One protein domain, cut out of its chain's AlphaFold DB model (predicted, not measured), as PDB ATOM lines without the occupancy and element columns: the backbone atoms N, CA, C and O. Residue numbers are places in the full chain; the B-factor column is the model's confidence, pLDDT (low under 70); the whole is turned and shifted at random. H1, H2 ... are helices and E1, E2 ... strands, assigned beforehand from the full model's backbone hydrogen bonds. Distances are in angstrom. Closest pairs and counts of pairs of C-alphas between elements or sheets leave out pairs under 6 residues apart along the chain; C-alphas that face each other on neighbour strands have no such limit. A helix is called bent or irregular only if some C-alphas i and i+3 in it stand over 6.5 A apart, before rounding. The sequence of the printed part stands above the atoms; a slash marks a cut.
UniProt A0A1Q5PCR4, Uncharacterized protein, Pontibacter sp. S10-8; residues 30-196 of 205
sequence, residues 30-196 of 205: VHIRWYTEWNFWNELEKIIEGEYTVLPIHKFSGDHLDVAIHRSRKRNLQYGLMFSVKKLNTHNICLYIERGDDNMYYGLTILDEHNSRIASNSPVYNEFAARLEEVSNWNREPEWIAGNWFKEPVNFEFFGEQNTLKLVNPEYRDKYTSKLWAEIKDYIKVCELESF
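AT A GLANCE: This is residues 30 to 196 of the 205 residues of an uncharacterized protein of Pontibacter sp. S10-8 (UniProt A0A1Q5PCR4). A strongly twisted antiparallel sheet of four strands stands between H1, which meets its edge strand E1, and H4, which meets its other edge strand E4, while the long helix H6 passes near the sheet with residues 180 to 188 and crosses H1 at a steep angle. H2 folds back along the first part of H1, H5 is a short piece near H1 and H6, and H3 sits beside the strands at the sheet's own level. The printed part has 167 residues, with six named helices and four named strands in the order H1 H2 E1 E2 E3 H3 H4 E4 H5 H6, and the sheet's order is E1 E2 E3 E4; the class is mixed, helices and strands. It is compact, with a radius of gyration of the C-alphas of 15.8 A and spans of 45 by 32 by 26 A.

IN THESE COORDINATES: Find C-alpha 80 at (-8.455, -27.561, 36.327); from there E1, residues 80 to 88, runs 22.8 A, bending by 57 degrees at residue 85. E2, residues 91 to 98, spans 20.1 A and bends by 51 degrees at residue 95; E3 is residues 105 to 111, 18.2 A, and E4 is residues 146 to 149. H1, residues 30 to 48, begins at (-16.603, -30.394, 18.882) and is 27.3 A long. H6, residues 170 to 190, is 30.5 A long and ends at (7.435, -37.771, 48.591). H4, residues 123 to 135, is irregular: C-alphas 124 and 127 are 7.5 A apart. The shorter helices are H2, residues 62 to 70, H3, residues 117 to 121, and H5, residues 162 to 166.

HOW THE PARTS SIT: Start at E1, E2 and E3, a meander, each strand the antiparallel neighbour of the one before. Look for N 83 and O 95 at 3.0 A in the hairpin E1 and E2, N 94 and O 109 at 2.8 A in the hairpin E2 and E3, and N 108 and O 146 at 2.9 A between antiparallel E3 and E4. H3 is at the sheet's level, height 0.7 A; its closest C-alphas to E3 are Ser 120 and Ile 110, 4.8 A. H1, H4 and H6 only graze the sheet. H1 touches H6 with residues 40 to 48 alone, closest C-alphas Leu 44 and Thr 177 at 5.5 A, a steep tilt of 45 degrees, the same way. H1 and H2 form a helical hairpin, closest C-alphas Trp 34 and Leu 65 at 6.5 A. H5 is near H1, with 7 pairs of C-alphas within 10 A. Every O i to N i+4 pair is within hydrogen-bond range in H1, H2, H5 and H6; H3 has 0 of 1, with 2 of 2 O i to N i+3 pairs, and H4 has 3 of 9, with 8 of 10.

THE WHOLE: The C-alphas farthest apart, Val 30 and Ser 195, are 46.0 A from each other. The printed part has no cut; the links H1 to H2 and E4 to H5 are long. Mean pLDDT of the printed part is 95.3, and no printed residue is under 70.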
ATOM      1  N   VAL A  30     -16.713 -31.439  17.854       95.69
ATOM      2  CA  VAL A  30     -16.603 -30.394  18.882       95.69
ATOM      3  C   VAL A  30     -17.328 -30.775  20.179       95.69
ATOM      4  O   VAL A  30     -16.778 -30.612  21.264       95.69
ATOM      5  N   HIS A  31     -18.517 -31.373  20.072       96.56
ATOM      6  CA  HIS A  31     -19.293 -31.821  21.225       96.56
ATOM      7  C   HIS A  31     -18.662 -33.048  21.881       96.56
ATOM      8  O   HIS A  31     -18.632 -33.135  23.105       96.56
ATOM      9  N   ILE A  32     -18.107 -33.970  21.089       96.88
ATOM     10  CA  ILE A  32     -17.389 -35.139  21.617       96.88
ATOM     11  C   ILE A  32     -16.197 -34.687  22.465       96.88
ATOM     12  O   ILE A  32     -16.035 -35.177  23.584       96.88
ATOM     13  N   ARG A  33     -15.410 -33.719  21.977       96.81
ATOM     14  CA  ARG A  33     -14.304 -33.120  22.741       96.81
ATOM     15  C   ARG A  33     -14.796 -32.520  24.054       96.81
ATOM     16  O   ARG A  33     -14.281 -32.873  25.109       96.81
ATOM     17  N   TRP A  34     -15.832 -31.685  23.973       97.69
ATOM     18  CA  TRP A  34     -16.409 -30.996  25.126       97.69
ATOM     19  C   TRP A  34     -16.877 -31.971  26.202       97.69
ATOM     20  O   TRP A  34     -16.442 -31.883  27.346       97.69
ATOM     21  N   TYR A  35     -17.698 -32.960  25.840       98.19
ATOM     22  CA  TYR A  35     -18.217 -33.921  26.813       98.19
ATOM     23  C   TYR A  35     -17.133 -34.851  27.352       98.19
ATOM     24  O   TYR A  35     -17.225 -35.283  28.497       98.19
ATOM     25  N   THR A  36     -16.103 -35.157  26.565       98.31
ATOM     26  CA  THR A  36     -14.992 -35.988  27.042       98.31
ATOM     27  C   THR A  36     -14.179 -35.263  28.110       98.31
ATOM     28  O   THR A  36     -13.943 -35.837  29.170       98.31
ATOM     29  N   GLU A  37     -13.804 -34.005  27.865       98.25
ATOM     30  CA  GLU A  37     -13.083 -33.179  28.840       98.25
ATOM     31  C   GLU A  37     -13.949 -32.892  30.076       98.25
ATOM     32  O   GLU A  37     -13.491 -33.058  31.205       98.25
ATOM     33  N   TRP A  38     -15.232 -32.570  29.886       98.62
ATOM     34  CA  TRP A  38     -16.180 -32.363  30.982       98.62
ATOM     35  C   TRP A  38     -16.291 -33.593  31.886       98.62
ATOM     36  O   TRP A  38     -16.170 -33.486  33.107       98.62
ATOM     37  N   ASN A  39     -16.508 -34.773  31.301       98.75
ATOM     38  CA  ASN A  39     -16.646 -36.007  32.069       98.75
ATOM     39  C   ASN A  39     -15.341 -36.373  32.783       98.75
ATOM     40  O   ASN A  39     -15.388 -36.806  33.929       98.75
ATOM     41  N   PHE A  40     -14.192 -36.151  32.138       98.69
ATOM     42  CA  PHE A  40     -12.882 -36.357  32.753       98.69
ATOM     43  C   PHE A  40     -12.716 -35.522  34.025       98.69
ATOM     44  O   PHE A  40     -12.396 -36.075  35.078       98.69
ATOM     45  N   TRP A  41     -12.987 -34.216  33.951       98.75
ATOM     46  CA  TRP A  41     -12.833 -33.332  35.104       98.75
ATOM     47  C   TRP A  41     -13.799 -33.672  36.240       98.75
ATOM     48  O   TRP A  41     -13.376 -33.713  37.391       98.75
ATOM     49  N   ASN A  42     -15.062 -33.990  35.934       98.69
ATOM     50  CA  ASN A  42     -16.033 -34.401  36.954       98.69
ATOM     51  C   ASN A  42     -15.646 -35.720  37.642       98.69
ATOM     52  O   ASN A  42     -15.824 -35.869  38.851       98.69
ATOM     53  N   GLU A  43     -15.135 -36.694  36.888       98.62
ATOM     54  CA  GLU A  43     -14.702 -37.977  37.452       98.62
ATOM     55  C   GLU A  43     -13.464 -37.814  38.336       98.62
ATOM     56  O   GLU A  43     -13.429 -38.363  39.438       98.62
ATOM     57  N   LEU A  44     -12.480 -37.027  37.892       98.75
ATOM     58  CA  LEU A  44     -11.287 -36.736  38.684       98.75
ATOM     59  C   LEU A  44     -11.625 -35.927  39.943       98.75
ATOM     60  O   LEU A  44     -11.144 -36.259  41.023       98.75
ATOM     61  N   GLU A  45     -12.495 -34.919  39.830       98.69
ATOM     62  CA  GLU A  45     -13.005 -34.157  40.973       98.69
ATOM     63  C   GLU A  45     -13.638 -35.077  42.013       98.69
ATOM     64  O   GLU A  45     -13.266 -35.020  43.181       98.69
ATOM     65  N   LYS A  46     -14.527 -35.980  41.594       98.44
ATOM     66  CA  LYS A  46     -15.195 -36.913  42.507       98.44
ATOM     67  C   LYS A  46     -14.210 -37.811  43.263       98.44
ATOM     68  O   LYS A  46     -14.459 -38.144  44.420       98.44
ATOM     69  N   ILE A  47     -13.121 -38.229  42.615       98.25
ATOM     70  CA  ILE A  47     -12.061 -39.013  43.267       98.25
ATOM     71  C   ILE A  47     -11.352 -38.159  44.325       98.25
ATOM     72  O   ILE A  47     -11.169 -38.618  45.452       98.25
ATOM     73  N   ILE A  48     -10.992 -36.920  43.979       98.38
ATOM     74  CA  ILE A  48     -10.302 -35.991  44.882       98.38
ATOM     75  C   ILE A  48     -11.194 -35.628  46.070       98.38
ATOM     76  O   ILE A  48     -10.727 -35.693  47.203       98.38
ATOM     77  N   GLU A  49     -12.478 -35.338  45.844       97.88
ATOM     78  CA  GLU A  49     -13.471 -35.022  46.885       97.88
ATOM     79  C   GLU A  49     -13.694 -36.156  47.895       97.88
ATOM     80  O   GLU A  49     -14.210 -35.918  48.989       97.88
ATOM     81  N   GLY A  50     -13.264 -37.381  47.576       97.31
ATOM     82  CA  GLY A  50     -13.216 -38.480  48.538       97.31
ATOM     83  C   GLY A  50     -12.183 -38.289  49.657       97.31
ATOM     84  O   GLY A  50     -12.310 -38.926  50.703       97.31
ATOM     85  N   GLU A  51     -11.176 -37.433  49.458       97.19
ATOM     86  CA  GLU A  51     -10.045 -37.236  50.381       97.19
ATOM     87  C   GLU A  51      -9.776 -35.748  50.702       97.19
ATOM     88  O   GLU A  51      -9.390 -35.422  51.824       97.19
ATOM     89  N   TYR A  52     -10.008 -34.835  49.754       97.62
ATOM     90  CA  TYR A  52      -9.700 -33.407  49.857       97.62
ATOM     91  C   TYR A  52     -10.854 -32.544  49.350       97.62
ATOM     92  O   TYR A  52     -11.530 -32.884  48.389       97.62
ATOM     93  N   THR A  53     -11.045 -31.361  49.933       96.81
ATOM     94  CA  THR A  53     -11.996 -30.384  49.386       96.81
ATOM     95  C   THR A  53     -11.380 -29.652  48.195       96.81
ATOM     96  O   THR A  53     -10.388 -28.934  48.352       96.81
ATOM     97  N   VAL A  54     -11.992 -29.799  47.017       98.06
ATOM     98  CA  VAL A  54     -11.627 -29.029  45.822       98.06
ATOM     99  C   VAL A  54     -11.991 -27.558  46.022       98.06
ATOM    100  O   VAL A  54     -13.096 -27.207  46.441       98.06
ATOM    101  N   LEU A  55     -11.041 -26.679  45.724       97.62
ATOM    102  CA  LEU A  55     -11.199 -25.237  45.804       97.62
ATOM    103  C   LEU A  55     -11.878 -24.706  44.530       97.62
ATOM    104  O   LEU A  55     -11.602 -25.185  43.431       97.62
ATOM    105  N   PRO A  56     -12.725 -23.667  44.634       96.06
ATOM    106  CA  PRO A  56     -13.398 -23.082  43.471       96.06
ATOM    107  C   PRO A  56     -12.454 -22.277  42.558       96.06
ATOM    108  O   PRO A  56     -12.832 -21.896  41.450       96.06
ATOM    109  N   ILE A  57     -11.242 -21.980  43.022       93.69
ATOM    110  CA  ILE A  57     -10.260 -21.139  42.333       93.69
ATOM    111  C   ILE A  57      -9.726 -21.889  41.111       93.69
ATOM    112  O   ILE A  57      -9.288 -23.030  41.230       93.69
ATOM    113  N   HIS A  58      -9.777 -21.250  39.939       93.44
ATOM    114  CA  HIS A  58      -9.409 -21.853  38.648       93.44
ATOM    115  C   HIS A  58     -10.124 -23.179  38.327       93.44
ATOM    116  O   HIS A  58      -9.694 -23.922  37.443       93.44
ATOM    117  N   LYS A  59     -11.235 -23.480  39.009       97.75
ATOM    118  CA  LYS A  59     -11.982 -24.711  38.782       97.75
ATOM    119  C   LYS A  59     -12.526 -24.742  37.353       97.75
ATOM    120  O   LYS A  59     -13.058 -23.744  36.853       97.75
ATOM    121  N   PHE A  60     -12.412 -25.895  36.698       98.19
ATOM    122  CA  PHE A  60     -13.034 -26.125  35.396       98.19
ATOM    123  C   PHE A  60     -14.539 -25.780  35.426       98.19
ATOM    124  O   PHE A  60     -15.221 -25.903  36.444       98.19
ATOM    125  N   SER A  61     -15.072 -25.307  34.302       97.88
ATOM    126  CA  SER A  61     -16.488 -24.952  34.170       97.88
ATOM    127  C   SER A  61     -16.932 -25.062  32.714       97.88
ATOM    128  O   SER A  61     -16.095 -25.122  31.813       97.88
ATOM    129  N   GLY A  62     -18.246 -25.055  32.470       97.06
ATOM    130  CA  GLY A  62     -18.772 -25.027  31.103       97.06
ATOM    131  C   GLY A  62     -18.219 -23.843  30.306       97.06
ATOM    132  O   GLY A  62     -17.763 -24.029  29.184       97.06
ATOM    133  N   ASP A  63     -18.131 -22.664  30.930       95.31
ATOM    134  CA  ASP A  63     -17.564 -21.463  30.311       95.31
ATOM    135  C   ASP A  63     -16.079 -21.635  29.952       95.31
ATOM    136  O   ASP A  63     -15.649 -21.217  28.874       95.31
ATOM    137  N   HIS A  64     -15.289 -22.270  30.827       95.88
ATOM    138  CA  HIS A  64     -13.884 -22.573  30.549       95.88
ATOM    139  C   HIS A  64     -13.739 -23.501  29.336       95.88
ATOM    140  O   HIS A  64     -12.965 -23.205  28.421       95.88
ATOM    141  N   LEU A  65     -14.520 -24.583  29.291       96.12
ATOM    142  CA  LEU A  65     -14.502 -25.536  28.180       96.12
ATOM    143  C   LEU A  65     -15.002 -24.891  26.882       96.12
ATOM    144  O   LEU A  65     -14.401 -25.080  25.822       96.12
ATOM    145  N   ASP A  66     -16.049 -24.072  26.952       95.19
ATOM    146  CA  ASP A  66     -16.586 -23.359  25.794       95.19
ATOM    147  C   ASP A  66     -15.545 -22.420  25.186       95.19
ATOM    148  O   ASP A  66     -15.349 -22.405  23.966       95.19
ATOM    149  N   VAL A  67     -14.836 -21.672  26.034       93.44
ATOM    150  CA  VAL A  67     -13.728 -20.807  25.620       93.44
ATOM    151  C   VAL A  67     -12.589 -21.624  25.012       93.44
ATOM    152  O   VAL A  67     -12.077 -21.235  23.960       93.44
ATOM    153  N   ALA A  68     -12.194 -22.731  25.642       93.62
ATOM    154  CA  ALA A  68     -11.073 -23.555  25.197       93.62
ATOM    155  C   ALA A  68     -11.332 -24.228  23.839       93.62
ATOM    156  O   ALA A  68     -10.443 -24.262  22.984       93.62
ATOM    157  N   ILE A  69     -12.553 -24.726  23.627       92.38
ATOM    158  CA  ILE A  69     -12.894 -25.597  22.497       92.38
ATOM    159  C   ILE A  69     -13.443 -24.812  21.299       92.38
ATOM    160  O   ILE A  69     -13.123 -25.151  20.157       92.38
ATOM    161  N   HIS A  70     -14.252 -23.771  21.526       90.25
ATOM    162  CA  HIS A  70     -14.961 -23.080  20.439       90.25
ATOM    163  C   HIS A  70     -14.258 -21.814  19.938       90.25
ATOM    164  O   HIS A  70     -14.557 -21.342  18.837       90.25
ATOM    165  N   ARG A  71     -13.343 -21.219  20.715       88.62
ATOM    166  CA  ARG A  71     -12.662 -19.977  20.311       88.62
ATOM    167  C   ARG A  71     -11.317 -20.276  19.665       88.62
ATOM    168  O   ARG A  71     -10.592 -21.153  20.096       88.62
ATOM    169  N   SER A  72     -10.941 -19.482  18.667       82.00
ATOM    170  CA  SER A  72      -9.613 -19.553  18.035       82.00
ATOM    171  C   SER A  72      -8.610 -18.537  18.592       82.00
ATOM    172  O   SER A  72      -7.415 -18.633  18.331       82.00
ATOM    173  N   ARG A  73      -9.075 -17.527  19.341       81.06
ATOM    174  CA  ARG A  73      -8.255 -16.450  19.923       81.06
ATOM    175  C   ARG A  73      -8.737 -16.123  21.330       81.06
ATOM    176  O   ARG A  73      -9.908 -16.336  21.635       81.06
ATOM    177  N   LYS A  74      -7.852 -15.533  22.148       79.94
ATOM    178  CA  LYS A  74      -8.142 -15.131  23.540       79.94
ATOM    179  C   LYS A  74      -8.731 -16.288  24.359       79.94
ATOM    180  O   LYS A  74      -9.734 -16.125  25.053       79.94
ATOM    181  N   ARG A  75      -8.136 -17.469  24.200       86.56
ATOM    182  CA  ARG A  75      -8.470 -18.641  25.002       86.56
ATOM    183  C   ARG A  75      -7.792 -18.512  26.355       86.56
ATOM    184  O   ARG A  75      -6.628 -18.126  26.400       86.56
ATOM    185  N   ASN A  76      -8.517 -18.836  27.418       86.50
ATOM    186  CA  ASN A  76      -7.918 -19.104  28.714       86.50
ATOM    187  C   ASN A  76      -7.978 -20.614  28.942       86.50
ATOM    188  O   ASN A  76      -9.068 -21.180  29.003       86.50
ATOM    189  N   LEU A  77      -6.808 -21.241  28.987       92.06
ATOM    190  CA  LEU A  77      -6.643 -22.687  29.139       92.06
ATOM    191  C   LEU A  77      -6.159 -23.054  30.553       92.06
ATOM    192  O   LEU A  77      -5.980 -24.226  30.856       92.06
ATOM    193  N   GLN A  78      -5.981 -22.049  31.416       91.81
ATOM    194  CA  GLN A  78      -5.475 -22.182  32.779       91.81
ATOM    195  C   GLN A  78      -6.638 -22.448  33.739       91.81
ATOM    196  O   GLN A  78      -7.094 -21.567  34.475       91.81
ATOM    197  N   TYR A  79      -7.157 -23.667  33.678       97.19
ATOM    198  CA  TYR A  79      -8.165 -24.180  34.600       97.19
ATOM    199  C   TYR A  79      -7.897 -25.648  34.914       97.19
ATOM    200  O   TYR A  79      -7.153 -26.325  34.203       97.19
ATOM    201  N   GLY A  80      -8.538 -26.156  35.959       98.25
ATOM    202  CA  GLY A  80      -8.455 -27.561  36.327       98.25
ATOM    203  C   GLY A  80      -9.019 -27.809  37.715       98.25
ATOM    204  O   GLY A  80     -10.156 -27.418  37.994       98.25
ATOM    205  N   LEU A  81      -8.237 -28.466  38.573       98.75
ATOM    206  CA  LEU A  81      -8.640 -28.852  39.927       98.75
ATOM    207  C   LEU A  81      -7.535 -28.552  40.931       98.75
ATOM    208  O   LEU A  81      -6.431 -29.085  40.827       98.75
ATOM    209  N   MET A  82      -7.851 -27.724  41.923       98.69
ATOM    210  CA  MET A  82      -6.939 -27.352  43.000       98.69
ATOM    211  C   MET A  82      -7.508 -27.784  44.344       98.69
ATOM    212  O   MET A  82      -8.706 -27.649  44.573       98.69
ATOM    213  N   PHE A  83      -6.665 -28.254  45.254       98.25
ATOM    214  CA  PHE A  83      -7.066 -28.569  46.623       98.25
ATOM    215  C   PHE A  83      -5.924 -28.294  47.602       98.25
ATOM    216  O   PHE A  83      -4.744 -28.367  47.255       98.25
ATOM    217  N   SER A  84      -6.274 -27.938  48.838       97.12
ATOM    218  CA  SER A  84      -5.288 -27.693  49.893       97.12
ATOM    219  C   SER A  84      -4.725 -29.013  50.407       97.12
ATOM    220  O   SER A  84      -5.484 -29.872  50.851       97.12
ATOM    221  N   VAL A  85      -3.399 -29.137  50.409       97.12
ATOM    222  CA  VAL A  85      -2.677 -30.294  50.959       97.12
ATOM    223  C   VAL A  85      -2.069 -29.998  52.328       97.12
ATOM    224  O   VAL A  85      -1.965 -30.904  53.145       97.12
ATOM    225  N   LYS A  86      -1.733 -28.733  52.627       95.25
ATOM    226  CA  LYS A  86      -1.316 -28.292  53.968       95.25
ATOM    227  C   LYS A  86      -1.675 -26.825  54.195       95.25
ATOM    228  O   LYS A  86      -1.422 -25.981  53.341       95.25
ATOM    229  N   LYS A  87      -2.218 -26.501  55.370       92.56
ATOM    230  CA  LYS A  87      -2.469 -25.115  55.789       92.56
ATOM    231  C   LYS A  87      -1.260 -24.560  56.545       92.56
ATOM    232  O   LYS A  87      -0.763 -25.208  57.461       92.56
ATOM    233  N   LEU A  88      -0.830 -23.351  56.197       88.25
ATOM    234  CA  LEU A  88       0.309 -22.638  56.779       88.25
ATOM    235  C   LEU A  88      -0.129 -21.261  57.289       88.25
ATOM    236  O   LEU A  88       0.016 -20.266  56.588       88.25
ATOM    237  N   ASN A  89      -0.654 -21.170  58.510       86.06
ATOM    238  CA  ASN A  89      -1.186 -19.919  59.070       86.06
ATOM    239  C   ASN A  89      -2.128 -19.168  58.087       86.06
ATOM    240  O   ASN A  89      -3.273 -19.592  57.914       86.06
ATOM    241  N   THR A  90      -1.651 -18.095  57.439       86.25
ATOM    242  CA  THR A  90      -2.372 -17.279  56.438       86.25
ATOM    243  C   THR A  90      -2.263 -17.785  54.994       86.25
ATOM    244  O   THR A  90      -2.936 -17.257  54.119       86.25
ATOM    245  N   HIS A  91      -1.447 -18.804  54.740       92.31
ATOM    246  CA  HIS A  91      -1.219 -19.400  53.427       92.31
ATOM    247  C   HIS A  91      -1.705 -20.854  53.383       92.31
ATOM    248  O   HIS A  91      -1.872 -21.506  54.416       92.31
ATOM    249  N   ASN A  92      -1.880 -21.397  52.182       95.12
ATOM    250  CA  ASN A  92      -2.111 -22.822  51.959       95.12
ATOM    251  C   ASN A  92      -1.129 -23.341  50.912       95.12
ATOM    252  O   ASN A  92      -1.000 -22.751  49.843       95.12
ATOM    253  N   ILE A  93      -0.479 -24.466  51.204       96.94
ATOM    254  CA  ILE A  93       0.133 -25.291  50.167       96.94
ATOM    255  C   ILE A  93      -1.007 -26.051  49.504       96.94
ATOM    256  O   ILE A  93      -1.723 -26.828  50.147       96.94
ATOM    257  N   CYS A  94      -1.158 -25.833  48.210       98.19
ATOM    258  CA  CYS A  94      -2.148 -26.485  47.381       98.19
ATOM    259  C   CYS A  94      -1.461 -27.352  46.337       98.19
ATOM    260  O   CYS A  94      -0.403 -26.990  45.821       98.19
ATOM    261  N   LEU A  95      -2.095 -28.469  45.994       98.56
ATOM    262  CA  LEU A  95      -1.805 -29.154  44.747       98.56
ATOM    263  C   LEU A  95      -2.783 -28.655  43.692       98.56
ATOM    264  O   LEU A  95      -3.984 -28.545  43.955       98.56
ATOM    265  N   TYR A  96      -2.266 -28.353  42.509       98.62
ATOM    266  CA  TYR A  96      -3.067 -27.933  41.372       98.62
ATOM    267  C   TYR A  96      -2.783 -28.828  40.172       98.62
ATOM    268  O   TYR A  96      -1.628 -29.026  39.805       98.62
ATOM    269  N   ILE A  97      -3.850 -29.380  39.597       98.56
ATOM    270  CA  ILE A  97      -3.855 -30.124  38.341       98.56
ATOM    271  C   ILE A  97      -4.384 -29.160  37.287       98.56
ATOM    272  O   ILE A  97      -5.559 -28.790  37.339       98.56
ATOM    273  N   GLU A  98      -3.530 -28.736  36.366       97.88
ATOM    274  CA  GLU A  98      -3.866 -27.731  35.364       97.88
ATOM    275  C   GLU A  98      -3.991 -28.379  33.984       97.88
ATOM    276  O   GLU A  98      -3.132 -29.159  33.569       97.88
ATOM    277  N   ARG A  99      -5.062 -28.030  33.261       96.31
ATOM    278  CA  ARG A  99      -5.303 -28.447  31.875       96.31
ATOM    279  C   ARG A  99      -4.128 -28.095  30.961       96.31
ATOM    280  O   ARG A  99      -3.764 -28.914  30.126       96.31
ATOM    281  N   GLY A 100      -3.574 -26.891  31.117       89.94
ATOM    282  CA  GLY A 100      -2.491 -26.370  30.287       89.94
ATOM    283  C   GLY A 100      -2.917 -26.061  28.850       89.94
ATOM    284  O   GLY A 100      -4.056 -26.299  28.440       89.94
ATOM    285  N   ASP A 101      -2.007 -25.487  28.072       90.50
ATOM    286  CA  ASP A 101      -2.136 -25.314  26.620       90.50
ATOM    287  C   ASP A 101      -1.599 -26.512  25.815       90.50
ATOM    288  O   ASP A 101      -1.932 -26.646  24.636       90.50
ATOM    289  N   ASP A 102      -0.845 -27.394  26.468       91.12
ATOM    290  CA  ASP A 102      -0.320 -28.658  25.951       91.12
ATOM    291  C   ASP A 102      -0.823 -29.829  26.832       91.12
ATOM    292  O   ASP A 102      -2.007 -29.903  27.179       91.12
ATOM    293  N   ASN A 103       0.058 -30.769  27.171       95.44
ATOM    294  CA  ASN A 103      -0.204 -31.848  28.102       95.44
ATOM    295  C   ASN A 103      -0.626 -31.296  29.459       95.44
ATOM    296  O   ASN A 103      -0.016 -30.366  29.986       95.44
ATOM    297  N   MET A 104      -1.629 -31.936  30.049       96.69
ATOM    298  CA  MET A 104      -2.024 -31.676  31.423       96.69
ATOM    299  C   MET A 104      -0.857 -31.970  32.370       96.69
ATOM    300  O   MET A 104      -0.046 -32.875  32.132       96.69
ATOM    301  N   TYR A 105      -0.787 -31.216  33.458       97.81
ATOM    302  CA  TYR A 105       0.326 -31.279  34.391       97.81
ATOM    303  C   TYR A 105      -0.134 -30.927  35.807       97.81
ATOM    304  O   TYR A 105      -1.264 -30.476  36.010       97.81
ATOM    305  N   TYR A 106       0.700 -31.198  36.808       98.62
ATOM    306  CA  TYR A 106       0.339 -30.939  38.198       98.62
ATOM    307  C   TYR A 106       1.533 -30.483  39.025       98.62
ATOM    308  O   TYR A 106       2.680 -30.770  38.700       98.62
ATOM    309  N   GLY A 107       1.278 -29.785  40.123       98.25
ATOM    310  CA  GLY A 107       2.349 -29.282  40.973       98.25
ATOM    311  C   GLY A 107       1.848 -28.625  42.243       98.25
ATOM    312  O   GLY A 107       0.641 -28.525  42.479       98.25
ATOM    313  N   LEU A 108       2.793 -28.181  43.064       98.38
ATOM    314  CA  LEU A 108       2.499 -27.427  44.272       98.38
ATOM    315  C   LEU A 108       2.488 -25.929  43.985       98.38
ATOM    316  O   LEU A 108       3.349 -25.397  43.286       98.38
ATOM    317  N   THR A 109       1.533 -25.241  44.592       97.94
ATOM    318  CA  THR A 109       1.403 -23.786  44.582       97.94
ATOM    319  C   THR A 109       1.061 -23.302  45.987       97.94
ATOM    320  O   THR A 109       0.567 -24.068  46.818       97.94
ATOM    321  N   ILE A 110       1.342 -22.037  46.266       97.19
ATOM    322  CA  ILE A 110       0.967 -21.371  47.506       97.19
ATOM    323  C   ILE A 110      -0.178 -20.416  47.212       97.19
ATOM    324  O   ILE A 110      -0.020 -19.505  46.403       97.19
ATOM    325  N   LEU A 111      -1.291 -20.586  47.921       96.56
ATOM    326  CA  LEU A 111      -2.330 -19.569  48.009       96.56
ATOM    327  C   LEU A 111      -2.106 -18.705  49.245       96.56
ATOM    328  O   LEU A 111      -2.002 -19.238  50.352       96.56
ATOM    329  N   ASP A 112      -2.066 -17.391  49.062       94.06
ATOM    330  CA  ASP A 112      -2.155 -16.429  50.162       94.06
ATOM    331  C   ASP A 112      -3.605 -16.234  50.650       94.06
ATOM    332  O   ASP A 112      -4.550 -16.884  50.189       94.06
ATOM    333  N   GLU A 113      -3.798 -15.304  51.586       91.50
ATOM    334  CA  GLU A 113      -5.112 -14.949  52.137       91.50
ATOM    335  C   GLU A 113      -6.079 -14.324  51.112       91.50
ATOM    336  O   GLU A 113      -7.282 -14.217  51.369       91.50
ATOM    337  N   HIS A 114      -5.576 -13.929  49.942       92.62
ATOM    338  CA  HIS A 114      -6.344 -13.387  48.825       92.62
ATOM    339  C   HIS A 114      -6.555 -14.407  47.700       92.62
ATOM    340  O   HIS A 114      -7.100 -14.052  46.653       92.62
ATOM    341  N   ASN A 115      -6.186 -15.676  47.920       92.62
ATOM    342  CA  ASN A 115      -6.227 -16.748  46.927       92.62
ATOM    343  C   ASN A 115      -5.331 -16.488  45.702       92.62
ATOM    344  O   ASN A 115      -5.606 -16.998  44.613       92.62
ATOM    345  N   SER A 116      -4.270 -15.699  45.860       93.69
ATOM    346  CA  SER A 116      -3.279 -15.469  44.815       93.69
ATOM    347  C   SER A 116      -2.200 -16.544  44.852       93.69
ATOM    348  O   SER A 116      -1.645 -16.846  45.909       93.69
ATOM    349  N   ARG A 117      -1.856 -17.075  43.674       96.00
ATOM    350  CA  ARG A 117      -0.743 -18.021  43.501       96.00
ATOM    351  C   ARG A 117       0.630 -17.357  43.454       96.00
ATOM    352  O   ARG A 117       1.635 -18.056  43.557       96.00
ATOM    353  N   ILE A 118       0.694 -16.030  43.322       95.06
ATOM    354  CA  ILE A 118       1.953 -15.270  43.201       95.06
ATOM    355  C   ILE A 118       2.824 -15.422  44.459       95.06
ATOM    356  O   ILE A 118       4.052 -15.347  44.380       95.06
ATOM    357  N   ALA A 119       2.214 -15.723  45.612       93.56
ATOM    358  CA  ALA A 119       2.927 -16.063  46.842       93.56
ATOM    359  C   ALA A 119       3.903 -17.240  46.653       93.56
ATOM    360  O   ALA A 119       4.936 -17.301  47.324       93.56
ATOM    361  N   SER A 120       3.651 -18.109  45.666       95.62
ATOM    362  CA  SER A 120       4.565 -19.178  45.250       95.62
ATOM    363  C   SER A 120       5.935 -18.681  44.817       95.62
ATOM    364  O   SER A 120       6.841 -19.501  44.751       95.62
ATOM    365  N   ASN A 121       6.137 -17.382  44.569       95.06
ATOM    366  CA  ASN A 121       7.432 -16.781  44.234       95.06
ATOM    367  C   ASN A 121       8.115 -16.041  45.411       95.06
ATOM    368  O   ASN A 121       9.219 -15.524  45.260       95.06
ATOM    369  N   SER A 122       7.504 -16.005  46.602       93.44
ATOM    370  CA  SER A 122       8.085 -15.330  47.773       93.44
ATOM    371  C   SER A 122       9.371 -16.010  48.297       93.44
ATOM    372  O   SER A 122       9.384 -17.232  48.486       93.44
ATOM    373  N   PRO A 123      10.456 -15.274  48.607       93.81
ATOM    374  CA  PRO A 123      11.711 -15.851  49.104       93.81
ATOM    375  C   PRO A 123      11.572 -16.785  50.316       93.81
ATOM    376  O   PRO A 123      12.373 -17.709  50.452       93.81
ATOM    377  N   VAL A 124      10.525 -16.613  51.131       91.56
ATOM    378  CA  VAL A 124      10.206 -17.468  52.290       91.56
ATOM    379  C   VAL A 124      10.046 -18.954  51.930       91.56
ATOM    380  O   VAL A 124      10.268 -19.826  52.765       91.56
ATOM    381  N   TYR A 125       9.717 -19.265  50.670       93.44
ATOM    382  CA  TYR A 125       9.588 -20.638  50.171       93.44
ATOM    383  C   TYR A 125      10.818 -21.142  49.398       93.44
ATOM    384  O   TYR A 125      10.740 -22.207  48.793       93.44
ATOM    385  N   ASN A 126      11.948 -20.422  49.390       93.75
ATOM    386  CA  ASN A 126      13.156 -20.847  48.661       93.75
ATOM    387  C   ASN A 126      13.676 -22.207  49.141       93.75
ATOM    388  O   ASN A 126      13.958 -23.078  48.324       93.75
ATOM    389  N   GLU A 127      13.781 -22.397  50.460       92.88
ATOM    390  CA  GLU A 127      14.236 -23.669  51.031       92.88
ATOM    391  C   GLU A 127      13.260 -24.801  50.698       92.88
ATOM    392  O   GLU A 127      13.676 -25.900  50.339       92.88
ATOM    393  N   PHE A 128      11.956 -24.520  50.747       93.44
ATOM    394  CA  PHE A 128      10.939 -25.495  50.378       93.44
ATOM    395  C   PHE A 128      11.031 -25.890  48.903       93.44
ATOM    396  O   PHE A 128      11.055 -27.076  48.601       93.44
ATOM    397  N   ALA A 129      11.152 -24.918  47.996       95.94
ATOM    398  CA  ALA A 129      11.310 -25.174  46.567       95.94
ATOM    399  C   ALA A 129      12.576 -25.994  46.265       95.94
ATOM    400  O   ALA A 129      12.502 -26.967  45.520       95.94
ATOM    401  N   ALA A 130      13.707 -25.664  46.903       94.81
ATOM    402  CA  ALA A 130      14.973 -26.379  46.721       94.81
ATOM    403  C   ALA A 130      14.874 -27.865  47.109       94.81
ATOM    404  O   ALA A 130      15.451 -28.724  46.450       94.81
ATOM    405  N   ARG A 131      14.095 -28.195  48.149       93.81
ATOM    406  CA  ARG A 131      13.855 -29.589  48.563       93.81
ATOM    407  C   ARG A 131      13.078 -30.404  47.529       93.81
ATOM    408  O   ARG A 131      13.153 -31.628  47.551       93.81
ATOM    409  N   LEU A 132      12.308 -29.747  46.664       96.44
ATOM    410  CA  LEU A 132      11.434 -30.417  45.705       96.44
ATOM    411  C   LEU A 132      12.083 -30.643  44.336       96.44
ATOM    412  O   LEU A 132      11.487 -31.345  43.517       96.44
ATOM    413  N   GLU A 133      13.280 -30.100  44.089       94.62
ATOM    414  CA  GLU A 133      13.979 -30.222  42.800       94.62
ATOM    415  C   GLU A 133      14.255 -31.685  42.419       94.62
ATOM    416  O   GLU A 133      14.151 -32.053  41.254       94.62
ATOM    417  N   GLU A 134      14.548 -32.553  43.393       93.75
ATOM    418  CA  GLU A 134      14.848 -33.970  43.129       93.75
ATOM    419  C   GLU A 134      13.605 -34.812  42.790       93.75
ATOM    420  O   GLU A 134      13.723 -35.888  42.203       93.75
ATOM    421  N   VAL A 135      12.412 -34.337  43.158       95.75
ATOM    422  CA  VAL A 135      11.137 -35.066  42.996       95.75
ATOM    423  C   VAL A 135      10.204 -34.420  41.969       95.75
ATOM    424  O   VAL A 135       9.066 -34.868  41.802       95.75
ATOM    425  N   SER A 136      10.664 -33.368  41.292       97.50
ATOM    426  CA  SER A 136       9.865 -32.574  40.354       97.50
ATOM    427  C   SER A 136      10.526 -32.511  38.977       97.50
ATOM    428  O   SER A 136      11.746 -32.558  38.848       97.50
ATOM    429  N   ASN A 137       9.725 -32.433  37.915       96.88
ATOM    430  CA  ASN A 137      10.229 -32.297  36.547       96.88
ATOM    431  C   ASN A 137      10.621 -30.859  36.214       96.88
ATOM    432  O   ASN A 137      11.488 -30.649  35.366       96.88
ATOM    433  N   TRP A 138       9.980 -29.887  36.857       96.50
ATOM    434  CA  TRP A 138      10.379 -28.490  36.794       96.50
ATOM    435  C   TRP A 138      10.359 -27.859  38.182       96.50
ATOM    436  O   TRP A 138       9.660 -28.302  39.101       96.50
ATOM    437  N   ASN A 139      11.166 -26.810  38.298       94.56
ATOM    438  CA  ASN A 139      11.418 -26.105  39.541       94.56
ATOM    439  C   ASN A 139      10.483 -24.896  39.662       94.56
ATOM    440  O   ASN A 139       9.467 -24.784  38.981       94.56
ATOM    441  N   ARG A 140      10.837 -23.985  40.560       95.12
ATOM    442  CA  ARG A 140      10.043 -22.811  40.886       95.12
ATOM    443  C   ARG A 140       9.760 -21.914  39.679       95.12
ATOM    444  O   ARG A 140      10.673 -21.500  38.966       95.12
ATOM    445  N   GLU A 141       8.498 -21.526  39.549       94.44
ATOM    446  CA  GLU A 141       7.986 -20.536  38.600       94.44
ATOM    447  C   GLU A 141       7.092 -19.520  39.342       94.44
ATOM    448  O   GLU A 141       6.752 -19.744  40.506       94.44
ATOM    449  N   PRO A 142       6.677 -18.392  38.728       94.50
ATOM    450  CA  PRO A 142       5.948 -17.339  39.443       94.50
ATOM    451  C   PRO A 142       4.708 -17.796  40.231       94.50
ATOM    452  O   PRO A 142       4.399 -17.222  41.272       94.50
ATOM    453  N   GLU A 143       4.009 -18.829  39.757       96.19
ATOM    454  CA  GLU A 143       2.788 -19.365  40.378       96.19
ATOM    455  C   GLU A 143       2.935 -20.823  40.848       96.19
ATOM    456  O   GLU A 143       1.961 -21.424  41.309       96.19
ATOM    457  N   TRP A 144       4.144 -21.389  40.764       97.56
ATOM    458  CA  TRP A 144       4.432 -22.786  41.090       97.56
ATOM    459  C   TRP A 144       5.666 -22.899  41.978       97.56
ATOM    460  O   TRP A 144       6.714 -22.329  41.690       97.56
ATOM    461  N   ILE A 145       5.570 -23.688  43.042       97.50
ATOM    462  CA  ILE A 145       6.739 -24.062  43.841       97.50
ATOM    463  C   ILE A 145       7.570 -25.104  43.089       97.50
ATOM    464  O   ILE A 145       8.789 -24.971  43.019       97.50
ATOM    465  N   ALA A 146       6.903 -26.123  42.544       97.88
ATOM    466  CA  ALA A 146       7.475 -27.185  41.721       97.88
ATOM    467  C   ALA A 146       6.340 -27.996  41.067       97.88
ATOM    468  O   ALA A 146       5.188 -27.902  41.512       97.88
ATOM    469  N   GLY A 147       6.639 -28.824  40.064       97.75
ATOM    470  CA  GLY A 147       5.637 -29.738  39.510       97.75
ATOM    471  C   GLY A 147       6.163 -30.818  38.565       97.75
ATOM    472  O   GLY A 147       7.364 -30.942  38.321       97.75
ATOM    473  N   ASN A 148       5.238 -31.652  38.090       98.19
ATOM    474  CA  ASN A 148       5.481 -32.832  37.271       98.19
ATOM    475  C   ASN A 148       4.507 -32.974  36.094       98.19
ATOM    476  O   ASN A 148       3.321 -32.638  36.166       98.19
ATOM    477  N   TRP A 149       5.028 -33.538  35.007       97.31
ATOM    478  CA  TRP A 149       4.233 -33.982  33.873       97.31
ATOM    479  C   TRP A 149       3.700 -35.376  34.184       97.31
ATOM    480  O   TRP A 149       4.412 -36.205  34.752       97.31
ATOM    481  N   PHE A 150       2.465 -35.664  33.779       97.06
ATOM    482  CA  PHE A 150       1.930 -37.010  33.957       97.06
ATOM    483  C   PHE A 150       2.690 -38.032  33.106       97.06
ATOM    484  O   PHE A 150       2.967 -37.790  31.927       97.06
ATOM    485  N   LYS A 151       2.963 -39.219  33.667       95.94
ATOM    486  CA  LYS A 151       3.672 -40.302  32.946       95.94
ATOM    487  C   LYS A 151       2.959 -40.745  31.669       95.94
ATOM    488  O   LYS A 151       3.603 -41.130  30.696       95.94
ATOM    489  N   GLU A 152       1.630 -40.732  31.693       95.44
ATOM    490  CA  GLU A 152       0.791 -40.949  30.518       95.44
ATOM    491  C   GLU A 152       0.102 -39.634  30.163       95.44
ATOM    492  O   GLU A 152      -0.956 -39.341  30.725       95.44
ATOM    493  N   PRO A 153       0.691 -38.836  29.258       94.94
ATOM    494  CA  PRO A 153       0.175 -37.516  28.955       94.94
ATOM    495  C   PRO A 153      -1.190 -37.602  28.275       94.94
ATOM    496  O   PRO A 153      -1.459 -38.503  27.468       94.94
ATOM    497  N   VAL A 154      -2.029 -36.631  28.618       96.12
ATOM    498  CA  VAL A 154      -3.275 -36.299  27.937       96.12
ATOM    499  C   VAL A 154      -3.208 -34.832  27.569       96.12
ATOM    500  O   VAL A 154      -2.878 -33.985  28.399       96.12
ATOM    501  N   ASN A 155      -3.579 -34.556  26.329       95.31
ATOM    502  CA  ASN A 155      -3.606 -33.230  25.758       95.31
ATOM    503  C   ASN A 155      -5.001 -32.924  25.200       95.31
ATOM    504  O   ASN A 155      -5.398 -33.450  24.154       95.31
ATOM    505  N   PHE A 156      -5.759 -32.074  25.895       95.25
ATOM    506  CA  PHE A 156      -7.102 -31.665  25.462       95.25
ATOM    507  C   PHE A 156      -7.081 -30.662  24.295       95.25
ATOM    508  O   PHE A 156      -8.073 -30.521  23.562       95.25
ATOM    509  N   GLU A 157      -5.947 -29.991  24.076       91.94
ATOM    510  CA  GLU A 157      -5.720 -29.134  22.916       91.94
ATOM    511  C   GLU A 157      -5.558 -29.976  21.642       91.94
ATOM    512  O   GLU A 157      -6.324 -29.809  20.685       91.94
ATOM    513  N   PHE A 158      -4.667 -30.969  21.672       91.69
ATOM    514  CA  PHE A 158      -4.448 -31.957  20.615       91.69
ATOM    515  C   PHE A 158      -5.255 -33.238  20.862       91.69
ATOM    516  O   PHE A 158      -4.734 -34.346  20.937       91.69
ATOM    517  N   PHE A 159      -6.583 -33.101  20.915       91.38
ATOM    518  CA  PHE A 159      -7.504 -34.192  21.274       91.38
ATOM    519  C   PHE A 159      -7.393 -35.470  20.414       91.38
ATOM    520  O   PHE A 159      -7.810 -36.546  20.836       91.38
ATOM    521  N   GLY A 160      -6.855 -35.364  19.195       89.69
ATOM    522  CA  GLY A 160      -6.622 -36.511  18.312       89.69
ATOM    523  C   GLY A 160      -5.490 -37.441  18.762       89.69
ATOM    524  O   GLY A 160      -5.334 -38.516  18.184       89.69
ATOM    525  N   GLU A 161      -4.706 -37.054  19.769       92.81
ATOM    526  CA  GLU A 161      -3.672 -37.906  20.344       92.81
ATOM    527  C   GLU A 161      -4.258 -39.163  20.983       92.81
ATOM    528  O   GLU A 161      -5.343 -39.164  21.566       92.81
ATOM    529  N   GLN A 162      -3.515 -40.265  20.875       91.44
ATOM    530  CA  GLN A 162      -4.036 -41.592  21.180       91.44
ATOM    531  C   GLN A 162      -4.555 -41.719  22.621       91.44
ATOM    532  O   GLN A 162      -5.578 -42.367  22.836       91.44
ATOM    533  N   ASN A 163      -3.867 -41.133  23.604       92.00
ATOM    534  CA  ASN A 163      -4.281 -41.206  25.006       92.00
ATOM    535  C   ASN A 163      -5.513 -40.339  25.276       92.00
ATOM    536  O   ASN A 163      -6.472 -40.838  25.866       92.00
ATOM    537  N   THR A 164      -5.541 -39.101  24.774       96.12
ATOM    538  CA  THR A 164      -6.711 -38.222  24.909       96.12
ATOM    539  C   THR A 164      -7.942 -38.830  24.247       96.12
ATOM    540  O   THR A 164      -9.017 -38.871  24.843       96.12
ATOM    541  N   LEU A 165      -7.790 -39.385  23.043       96.12
ATOM    542  CA  LEU A 165      -8.900 -39.972  22.299       96.12
ATOM    543  C   LEU A 165      -9.521 -41.178  23.019       96.12
ATOM    544  O   LEU A 165     -10.736 -41.381  22.965       96.12
ATOM    545  N   LYS A 166      -8.715 -41.974  23.733       97.44
ATOM    546  CA  LYS A 166      -9.217 -43.111  24.520       97.44
ATOM    547  C   LYS A 166     -10.126 -42.675  25.674       97.44
ATOM    548  O   LYS A 166     -10.975 -43.470  26.074       97.44
ATOM    549  N   LEU A 167     -10.017 -41.435  26.165       98.19
ATOM    550  CA  LEU A 167     -10.875 -40.911  27.241       98.19
ATOM    551  C   LEU A 167     -12.355 -40.813  26.848       98.19
ATOM    552  O   LEU A 167     -13.212 -40.716  27.728       98.19
ATOM    553  N   VAL A 168     -12.686 -40.886  25.552       97.69
ATOM    554  CA  VAL A 168     -14.081 -41.000  25.092       97.69
ATOM    555  C   VAL A 168     -14.743 -42.257  25.681       97.69
ATOM    556  O   VAL A 168     -15.936 -42.238  25.985       97.69
ATOM    557  N   ASN A 169     -13.978 -43.337  25.895       98.06
ATOM    558  CA  ASN A 169     -14.461 -44.557  26.537       98.06
ATOM    559  C   ASN A 169     -14.543 -44.366  28.070       98.06
ATOM    560  O   ASN A 169     -13.499 -44.197  28.705       98.06
ATOM    561  N   PRO A 170     -15.739 -44.459  28.688       98.12
ATOM    562  CA  PRO A 170     -15.906 -44.278  30.133       98.12
ATOM    563  C   PRO A 170     -15.091 -45.244  30.997       98.12
ATOM    564  O   PRO A 170     -14.511 -44.824  31.990       98.12
ATOM    565  N   GLU A 171     -14.988 -46.518  30.614       98.06
ATOM    566  CA  GLU A 171     -14.224 -47.508  31.387       98.06
ATOM    567  C   GLU A 171     -12.720 -47.236  31.340       98.06
ATOM    568  O   GLU A 171     -11.992 -47.530  32.287       98.06
ATOM    569  N   TYR A 172     -12.234 -46.707  30.213       98.12
ATOM    570  CA  TYR A 172     -10.841 -46.289  30.105       98.12
ATOM    571  C   TYR A 172     -10.594 -45.029  30.935       98.12
ATOM    572  O   TYR A 172      -9.608 -44.969  31.667       98.12
ATOM    573  N   ARG A 173     -11.498 -44.049  30.842       98.31
ATOM    574  CA  ARG A 173     -11.402 -42.776  31.558       98.31
ATOM    575  C   ARG A 173     -11.390 -42.968  33.077       98.31
ATOM    576  O   ARG A 173     -10.494 -42.431  33.711       98.31
ATOM    577  N   ASP A 174     -12.265 -43.811  33.622       97.88
ATOM    578  CA  ASP A 174     -12.313 -44.155  35.055       97.88
ATOM    579  C   ASP A 174     -10.998 -44.782  35.567       97.88
ATOM    580  O   ASP A 174     -10.439 -44.391  36.599       97.88
ATOM    581  N   LYS A 175     -10.431 -45.721  34.798       98.06
ATOM    582  CA  LYS A 175      -9.121 -46.316  35.113       98.06
ATOM    583  C   LYS A 175      -8.001 -45.285  35.037       98.06
ATOM    584  O   LYS A 175      -7.081 -45.313  35.855       98.06
ATOM    585  N   TYR A 176      -8.065 -44.399  34.048       98.25
ATOM    586  CA  TYR A 176      -7.065 -43.364  33.838       98.25
ATOM    587  C   TYR A 176      -7.095 -42.311  34.956       98.25
ATOM    588  O   TYR A 176      -6.050 -42.049  35.545       98.25
ATOM    589  N   THR A 177      -8.262 -41.779  35.337       98.44
ATOM    590  CA  THR A 177      -8.382 -40.813  36.448       98.44
ATOM    591  C   THR A 177      -7.930 -41.421  37.777       98.44
ATOM    592  O   THR A 177      -7.211 -40.772  38.535       98.44
ATOM    593  N   SER A 178      -8.238 -42.699  38.023       98.06
ATOM    594  CA  SER A 178      -7.737 -43.438  39.192       98.06
ATOM    595  C   SER A 178      -6.209 -43.554  39.208       98.06
ATOM    596  O   SER A 178      -5.579 -43.392  40.255       98.06
ATOM    597  N   LYS A 179      -5.595 -43.813  38.048       97.88
ATOM    598  CA  LYS A 179      -4.137 -43.880  37.900       97.88
ATOM    599  C   LYS A 179      -3.479 -42.517  38.110       97.88
ATOM    600  O   LYS A 179      -2.484 -42.446  38.828       97.88
ATOM    601  N   LEU A 180      -4.041 -41.456  37.527       98.00
ATOM    602  CA  LEU A 180      -3.568 -40.088  37.748       98.00
ATOM    603  C   LEU A 180      -3.602 -39.728  39.231       98.00
ATOM    604  O   LEU A 180      -2.634 -39.191  39.764       98.00
ATOM    605  N   TRP A 181      -4.697 -40.070  39.912       98.50
ATOM    606  CA  TRP A 181      -4.826 -39.799  41.335       98.50
ATOM    607  C   TRP A 181      -3.788 -40.548  42.173       98.50
ATOM    608  O   TRP A 181      -3.209 -39.973  43.092       98.50
ATOM    609  N   ALA A 182      -3.503 -41.811  41.847       98.38
ATOM    610  CA  ALA A 182      -2.443 -42.562  42.517       98.38
ATOM    611  C   ALA A 182      -1.067 -41.891  42.348       98.38
ATOM    612  O   ALA A 182      -0.346 -41.733  43.329       98.38
ATOM    613  N   GLU A 183      -0.740 -41.430  41.138       98.44
ATOM    614  CA  GLU A 183       0.509 -40.711  40.852       98.44
ATOM    615  C   GLU A 183       0.621 -39.394  41.635       98.44
ATOM    616  O   GLU A 183       1.662 -39.102  42.227       98.44
ATOM    617  N   ILE A 184      -0.472 -38.633  41.715       98.50
ATOM    618  CA  ILE A 184      -0.547 -37.404  42.515       98.50
ATOM    619  C   ILE A 184      -0.340 -37.697  44.002       98.50
ATOM    620  O   ILE A 184       0.403 -36.981  44.674       98.50
ATOM    621  N   LYS A 185      -0.961 -38.755  44.532       98.12
ATOM    622  CA  LYS A 185      -0.790 -39.141  45.939       98.12
ATOM    623  C   LYS A 185       0.636 -39.559  46.257       98.12
ATOM    624  O   LYS A 185       1.161 -39.168  47.301       98.12
ATOM    625  N   ASP A 186       1.268 -40.307  45.359       98.00
ATOM    626  CA  ASP A 186       2.679 -40.659  45.494       98.00
ATOM    627  C   ASP A 186       3.551 -39.396  45.517       98.00
ATOM    628  O   ASP A 186       4.421 -39.278  46.379       98.00
ATOM    629  N   TYR A 187       3.265 -38.414  44.653       98.00
ATOM    630  CA  TYR A 187       3.967 -37.128  44.657       98.00
ATOM    631  C   TYR A 187       3.787 -36.350  45.968       98.00
ATOM    632  O   TYR A 187       4.778 -35.953  46.581       98.00
ATOM    633  N   ILE A 188       2.548 -36.178  46.447       97.38
ATOM    634  CA  ILE A 188       2.267 -35.494  47.726       97.38
ATOM    635  C   ILE A 188       3.062 -36.144  48.864       97.38
ATOM    636  O   ILE A 188       3.642 -35.445  49.698       97.38
ATOM    637  N   LYS A 189       3.120 -37.480  48.885       96.25
ATOM    638  CA  LYS A 189       3.840 -38.235  49.910       96.25
ATOM    639  C   LYS A 189       5.345 -37.966  49.879       96.25
ATOM    640  O   LYS A 189       5.919 -37.725  50.937       96.25
ATOM    641  N   VAL A 190       5.980 -38.005  48.704       96.12
ATOM    642  CA  VAL A 190       7.435 -37.771  48.591       96.12
ATOM    643  C   VAL A 190       7.829 -36.310  48.802       96.12
ATOM    644  O   VAL A 190       8.984 -36.040  49.104       96.12
ATOM    645  N   CYS A 191       6.883 -35.369  48.705       95.12
ATOM    646  CA  CYS A 191       7.130 -33.968  49.054       95.12
ATOM    647  C   CYS A 191       7.273 -33.732  50.571       95.12
ATOM    648  O   CYS A 191       7.674 -32.642  50.974       95.12
ATOM    649  N   GLU A 192       6.915 -34.713  51.413       91.31
ATOM    650  CA  GLU A 192       7.065 -34.668  52.878       91.31
ATOM    651  C   GLU A 192       6.535 -33.372  53.525       91.31
ATOM    652  O   GLU A 192       7.147 -32.811  54.441       91.31
ATOM    653  N   LEU A 193       5.377 -32.893  53.057       90.31
ATOM    654  CA  LEU A 193       4.823 -31.569  53.381       90.31
ATOM    655  C   LEU A 193       4.672 -31.300  54.885       90.31
ATOM    656  O   LEU A 193       4.801 -30.162  55.334       90.31
ATOM    657  N   GLU A 194       4.439 -32.345  55.678       85.81
ATOM    658  CA  GLU A 194       4.308 -32.248  57.135       85.81
ATOM    659  C   GLU A 194       5.557 -31.680  57.813       85.81
ATOM    660  O   GLU A 194       5.443 -30.975  58.808       85.81
ATOM    661  N   SER A 195       6.739 -31.916  57.242       84.81
ATOM    662  CA  SER A 195       8.015 -31.431  57.780       84.81
ATOM    663  C   SER A 195       8.296 -29.951  57.492       84.81
ATOM    664  O   SER A 195       9.254 -29.401  58.033       84.81
ATOM    665  N   PHE A 196       7.521 -29.312  56.612       86.81
ATOM    666  CA  PHE A 196       7.733 -27.914  56.250       86.81
ATOM    667  C   PHE A 196       6.918 -26.973  57.136       86.81
ATOM    668  O   PHE A 196       5.693 -27.047  57.154       86.81
TER     669      PHE A 196